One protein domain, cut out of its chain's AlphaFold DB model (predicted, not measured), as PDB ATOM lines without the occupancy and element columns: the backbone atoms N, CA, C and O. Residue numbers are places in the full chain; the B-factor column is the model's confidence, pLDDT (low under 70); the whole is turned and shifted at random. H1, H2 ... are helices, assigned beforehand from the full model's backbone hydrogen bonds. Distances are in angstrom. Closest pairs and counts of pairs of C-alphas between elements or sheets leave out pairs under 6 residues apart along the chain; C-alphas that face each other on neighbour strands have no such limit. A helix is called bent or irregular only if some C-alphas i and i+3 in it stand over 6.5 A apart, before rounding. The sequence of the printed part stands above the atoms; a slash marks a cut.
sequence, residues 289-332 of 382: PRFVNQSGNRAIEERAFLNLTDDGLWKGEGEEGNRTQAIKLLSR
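AT A GLANCE: This is residues 289 to 332 of the 382 residues of a protein of Togninia minima (strain UCR-PA7) (UniProt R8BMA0). A long helix, H1, is followed by a looping link, and a short helix, H2, folds back beyond it without meeting H1. Residues 289 to 298, all in H1, stick out as a free arm that makes much of the length. The printed part has 44 residues with two named helices, H1 then H2, and no named strand; its class is all helix. It is loose, with a radius of gyration of the C-alphas of 11.7 A, and spans 36 by 18 by 15 A.

HOW THE PARTS SIT: H1, residues 289 to 305, and H2, residues 323 to 331, are apart, with no C-alpha of one within 8 A of the other. In H2 every O i to N i+4 pair is within hydrogen-bond range; in H1, 11 of 13 are.

IN THESE COORDINATES: H1 begins at C-alpha 289 (97.177, 164.819, 160.397) and measures 24.5 A from first to last C-alpha. It is irregular: C-alphas 290 and 293 are 7.4 A apart. H2 measures 11.9 A and ends at C-alpha 331 (109.681, 186.878, 160.978).

THE WHOLE: The two C-alphas farthest apart, those of Arg 290 and Glu 319, are 37.6 A apart. The link from H1 to H2, residues 306 to 322, is long. The printed part has no cut. Its mean pLDDT is 80.5, and residues 331 to 332 are under 70.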
ATOM      1  N   PRO A 289      96.069 165.775 160.385       77.50
ATOM      2  CA  PRO A 289      97.177 164.819 160.397       77.50
ATOM      3  C   PRO A 289      97.548 164.271 159.011       77.50
ATOM      4  O   PRO A 289      98.695 163.899 158.776       77.50
ATOM      5  N   ARG A 290      96.597 164.260 158.065       78.19
ATOM      6  CA  ARG A 290      96.834 163.841 156.674       78.19
ATOM      7  C   ARG A 290      97.861 164.723 155.948       78.19
ATOM      8  O   ARG A 290      98.538 164.240 155.049       78.19
ATOM      9  N   PHE A 291      98.031 165.978 156.367       75.69
ATOM     10  CA  PHE A 291      98.995 166.923 155.792       75.69
ATOM     11  C   PHE A 291     100.304 167.031 156.594       75.69
ATOM     12  O   PHE A 291     101.128 167.910 156.324       75.69
ATOM     13  N   VAL A 292     100.553 166.133 157.558       76.50
ATOM     14  CA  VAL A 292     101.791 166.147 158.366       76.50
ATOM     15  C   VAL A 292     103.033 165.967 157.497       76.50
ATOM     16  O   VAL A 292     104.009 166.689 157.682       76.50
ATOM     17  N   ASN A 293     102.985 165.085 156.497       79.75
ATOM     18  CA  ASN A 293     104.112 164.889 155.581       79.75
ATOM     19  C   ASN A 293     104.403 166.149 154.752       79.75
ATOM     20  O   ASN A 293     105.561 166.515 154.575       79.75
ATOM     21  N   GLN A 294     103.362 166.861 154.305       75.62
ATOM     22  CA  GLN A 294     103.533 168.132 153.595       75.62
ATOM     23  C   GLN A 294     104.133 169.206 154.510       75.62
ATOM     24  O   GLN A 294     105.025 169.943 154.097       75.62
ATOM     25  N   SER A 295     103.688 169.262 155.768       72.75
ATOM     26  CA  SER A 295     104.259 170.153 156.784       72.75
ATOM     27  C   SER A 295     105.736 169.844 157.056       72.75
ATOM     28  O   SER A 295     106.550 170.761 157.131       72.75
ATOM     29  N   GLY A 296     106.094 168.559 157.150       77.44
ATOM     30  CA  GLY A 296     107.472 168.101 157.336       77.44
ATOM     31  C   GLY A 296     108.377 168.454 156.155       77.44
ATOM     32  O   GLY A 296     109.438 169.042 156.354       77.44
ATOM     33  N   ASN A 297     107.933 168.182 154.925       81.19
ATOM     34  CA  ASN A 297     108.684 168.532 153.716       81.19
ATOM     35  C   ASN A 297     108.880 170.047 153.592       81.19
ATOM     36  O   ASN A 297     109.997 170.502 153.360       81.19
ATOM     37  N   ARG A 298     107.833 170.838 153.870       78.00
ATOM     38  CA  ARG A 298     107.932 172.304 153.894       78.00
ATOM     39  C   ARG A 298     108.950 172.786 154.927       78.00
ATOM     40  O   ARG A 298     109.697 173.714 154.641       78.00
ATOM     41  N   ALA A 299     109.013 172.164 156.104       78.44
ATOM     42  CA  ALA A 299     110.007 172.514 157.118       78.44
ATOM     43  C   ALA A 299     111.446 172.210 156.659       78.44
ATOM     44  O   ALA A 299     112.353 172.989 156.951       78.44
ATOM     45  N   ILE A 300     111.661 171.114 155.920       83.19
ATOM     46  CA  ILE A 300     112.973 170.758 155.353       83.19
ATOM     47  C   ILE A 300     113.392 171.769 154.278       83.19
ATOM     48  O   ILE A 300     114.510 172.286 154.330       83.19
ATOM     49  N   GLU A 301     112.495 172.076 153.341       83.19
ATOM     50  CA  GLU A 301     112.719 173.076 152.291       83.19
ATOM     51  C   GLU A 301     112.984 174.460 152.889       83.19
ATOM     52  O   GLU A 301     113.944 175.130 152.515       83.19
ATOM     53  N   GLU A 302     112.186 174.870 153.878       79.38
ATOM     54  CA  GLU A 302     112.349 176.145 154.573       79.38
ATOM     55  C   GLU A 302     113.678 176.212 155.334       79.38
ATOM     56  O   GLU A 302     114.342 177.250 155.314       79.38
ATOM     57  N   ARG A 303     114.110 175.111 155.970       84.31
ATOM     58  CA  ARG A 303     115.407 175.041 156.659       84.31
ATOM     59  C   ARG A 303     116.558 175.309 155.697       84.31
ATOM     60  O   ARG A 303     117.465 176.067 156.041       84.31
ATOM     61  N   ALA A 304     116.509 174.713 154.508       86.19
ATOM     62  CA  ALA A 304     117.499 174.945 153.466       86.19
ATOM     63  C   ALA A 304     117.417 176.384 152.931       86.19
ATOM     64  O   ALA A 304     118.418 177.096 152.915       86.19
ATOM     65  N   PHE A 305     116.214 176.836 152.572       84.44
ATOM     66  CA  PHE A 305     115.972 178.147 151.972       84.44
ATOM     67  C   PHE A 305     116.341 179.322 152.890       84.44
ATOM     68  O   PHE A 305     116.884 180.322 152.429       84.44
ATOM     69  N   LEU A 306     116.070 179.213 154.195       83.00
ATOM     70  CA  LEU A 306     116.341 180.268 155.181       83.00
ATOM     71  C   LEU A 306     117.669 180.087 155.927       83.00
ATOM     72  O   LEU A 306     117.907 180.803 156.900       83.00
ATOM     73  N   ASN A 307     118.525 179.156 155.497       88.12
ATOM     74  CA  ASN A 307     119.823 178.870 156.116       88.12
ATOM     75  C   ASN A 307     119.719 178.636 157.640       88.12
ATOM     76  O   ASN A 307     120.321 179.332 158.468       88.12
ATOM     77  N   LEU A 308     118.879 177.674 158.020       86.12
ATOM     78  CA  LEU A 308     118.596 177.324 159.410       86.12
ATOM     79  C   LEU A 308     119.386 176.072 159.844       86.12
ATOM     80  O   LEU A 308     119.711 175.205 159.032       86.12
ATOM     81  N   THR A 309     119.701 175.957 161.136       86.56
ATOM     82  CA  THR A 309     120.162 174.697 161.747       86.56
ATOM     83  C   THR A 309     119.014 173.696 161.870       86.56
ATOM     84  O   THR A 309     117.843 174.050 161.710       86.56
ATOM     85  N   ASP A 310     119.344 172.453 162.218       84.56
ATOM     86  CA  ASP A 310     118.357 171.416 162.542       84.56
ATOM     87  C   ASP A 310     117.488 171.816 163.744       84.56
ATOM     88  O   ASP A 310     116.282 171.586 163.735       84.56
ATOM     89  N   ASP A 311     118.066 172.546 164.701       82.62
ATOM     90  CA  ASP A 311     117.350 173.146 165.837       82.62
ATOM     91  C   ASP A 311     116.595 174.441 165.474       82.62
ATOM     92  O   ASP A 311     116.005 175.105 166.328       82.62
ATOM     93  N   GLY A 312     116.625 174.860 164.205       79.12
ATOM     94  CA  GLY A 312     115.924 176.045 163.728       79.12
ATOM     95  C   GLY A 312     116.599 177.382 164.044       79.12
ATOM     96  O   GLY A 312     115.940 178.419 163.926       79.12
ATOM     97  N   LEU A 313     117.877 177.396 164.425       84.12
ATOM     98  CA  LEU A 313     118.653 178.623 164.610       84.12
ATOM     99  C   LEU A 313     119.055 179.195 163.254       84.12
ATOM    100  O   LEU A 313     119.481 178.464 162.363       84.12
ATOM    101  N   TRP A 314     118.932 180.508 163.090       89.75
ATOM    102  CA  TRP A 314     119.346 181.164 161.856       89.75
ATOM    103  C   TRP A 314     120.865 181.327 161.816       89.75
ATOM    104  O   TRP A 314     121.433 181.942 162.716       89.75
ATOM    105  N   LYS A 315     121.513 180.785 160.777       88.31
ATOM    106  CA  LYS A 315     122.974 180.847 160.595       88.31
ATOM    107  C   LYS A 315     123.454 182.157 159.961       88.31
ATOM    108  O   LYS A 315     124.656 182.358 159.829       88.31
ATOM    109  N   GLY A 316     122.530 183.039 159.582       86.25
ATOM    110  CA  GLY A 316     122.812 184.276 158.856       86.25
ATOM    111  C   GLY A 316     122.352 184.208 157.403       86.25
ATOM    112  O   GLY A 316     121.860 183.188 156.918       86.25
ATOM    113  N   GLU A 317     122.484 185.325 156.707       82.50
ATOM    114  CA  GLU A 317     122.014 185.527 155.338       82.50
ATOM    115  C   GLU A 317     122.747 184.673 154.286       82.50
ATOM    116  O   GLU A 317     122.270 184.562 153.162       82.50
ATOM    117  N   GLY A 318     123.843 184.003 154.657       78.94
ATOM    118  CA  GLY A 318     124.746 183.347 153.708       78.94
ATOM    119  C   GLY A 318     125.702 184.356 153.066       78.94
ATOM    120  O   GLY A 318     125.645 185.543 153.371       78.94
ATOM    121  N   GLU A 319     126.604 183.896 152.198       74.12
ATOM    122  CA  GLU A 319     127.674 184.748 151.646       74.12
ATOM    123  C   GLU A 319     127.161 185.865 150.712       74.12
ATOM    124  O   GLU A 319     127.766 186.932 150.656       74.12
ATOM    125  N   GLU A 320     126.016 185.671 150.045       78.12
ATOM    126  CA  GLU A 320     125.422 186.636 149.094       78.12
ATOM    127  C   GLU A 320     124.043 187.171 149.532       78.12
ATOM    128  O   GLU A 320     123.298 187.765 148.748       78.12
ATOM    129  N   GLY A 321     123.641 186.932 150.780       76.38
ATOM    130  CA  GLY A 321     122.262 187.167 151.197       76.38
ATOM    131  C   GLY A 321     121.929 188.604 151.593       76.38
ATOM    132  O   GLY A 321     122.731 189.354 152.145       76.38
ATOM    133  N   ASN A 322     120.665 188.983 151.401       86.69
ATOM    134  CA  ASN A 322     120.124 190.231 151.928       86.69
ATOM    135  C   ASN A 322     119.544 190.008 153.333       86.69
ATOM    136  O   ASN A 322     118.445 189.466 153.490       86.69
ATOM    137  N   ARG A 323     120.251 190.488 154.360       84.06
ATOM    138  CA  ARG A 323     119.849 190.369 155.771       84.06
ATOM    139  C   ARG A 323     118.445 190.899 156.066       84.06
ATOM    140  O   ARG A 323     117.697 190.262 156.804       84.06
ATOM    141  N   THR A 324     118.049 192.036 155.500       83.44
ATOM    142  CA  THR A 324     116.714 192.615 155.734       83.44
ATOM    143  C   THR A 324     115.617 191.720 155.163       83.44
ATOM    144  O   THR A 324     114.589 191.496 155.808       83.44
ATOM    145  N   GLN A 325     115.839 191.169 153.971       81.56
ATOM    146  CA  GLN A 325     114.914 190.230 153.346       81.56
ATOM    147  C   GLN A 325     114.857 188.903 154.114       81.56
ATOM    148  O   GLN A 325     113.760 188.416 154.389       81.56
ATOM    149  N   ALA A 326     116.005 188.370 154.536       81.19
ATOM    150  CA  ALA A 326     116.091 187.157 155.346       81.19
ATOM    151  C   ALA A 326     115.359 187.317 156.689       81.19
ATOM    152  O   ALA A 326     114.510 186.498 157.027       81.19
ATOM    153  N   ILE A 327     115.579 188.421 157.416       81.12
ATOM    154  CA  ILE A 327     114.864 188.723 158.668       81.12
ATOM    155  C   ILE A 327     113.358 188.844 158.430       81.12
ATOM    156  O   ILE A 327     112.568 188.347 159.234       81.12
ATOM    157  N   LYS A 328     112.934 189.470 157.325       75.81
ATOM    158  CA  LYS A 328     111.513 189.563 156.973       75.81
ATOM    159  C   LYS A 328     110.902 188.176 156.775       75.81
ATOM    160  O   LYS A 328     109.821 187.930 157.301       75.81
ATOM    161  N   LEU A 329     111.591 187.278 156.071       76.25
ATOM    162  CA  LEU A 329     111.157 185.895 155.855       76.25
ATOM    163  C   LEU A 329     111.151 185.081 157.161       76.25
ATOM    164  O   LEU A 329     110.165 184.419 157.455       76.25
ATOM    165  N   LEU A 330     112.173 185.216 158.008       77.12
ATOM    166  CA  LEU A 330     112.247 184.565 159.325       77.12
ATOM    167  C   LEU A 330     111.167 185.051 160.293       77.12
ATOM    168  O   LEU A 330     110.649 184.287 161.103       77.12
ATOM    169  N   SER A 331     110.796 186.327 160.206       69.69
ATOM    170  CA  SER A 331     109.681 186.878 160.978       69.69
ATOM    171  C   SER A 331     108.355 186.223 160.582       69.69
ATOM    172  O   SER A 331     107.480 186.075 161.431       69.69
ATOM    173  N   ARG A 332     108.226 185.752 159.329       64.38
ATOM    174  CA  ARG A 332     107.094 184.923 158.880       64.38
ATOM    175  C   ARG A 332     107.140 183.490 159.421       64.38
ATOM    176  O   ARG A 332     106.203 182.749 159.188       64.38
TER     177      ARG A 332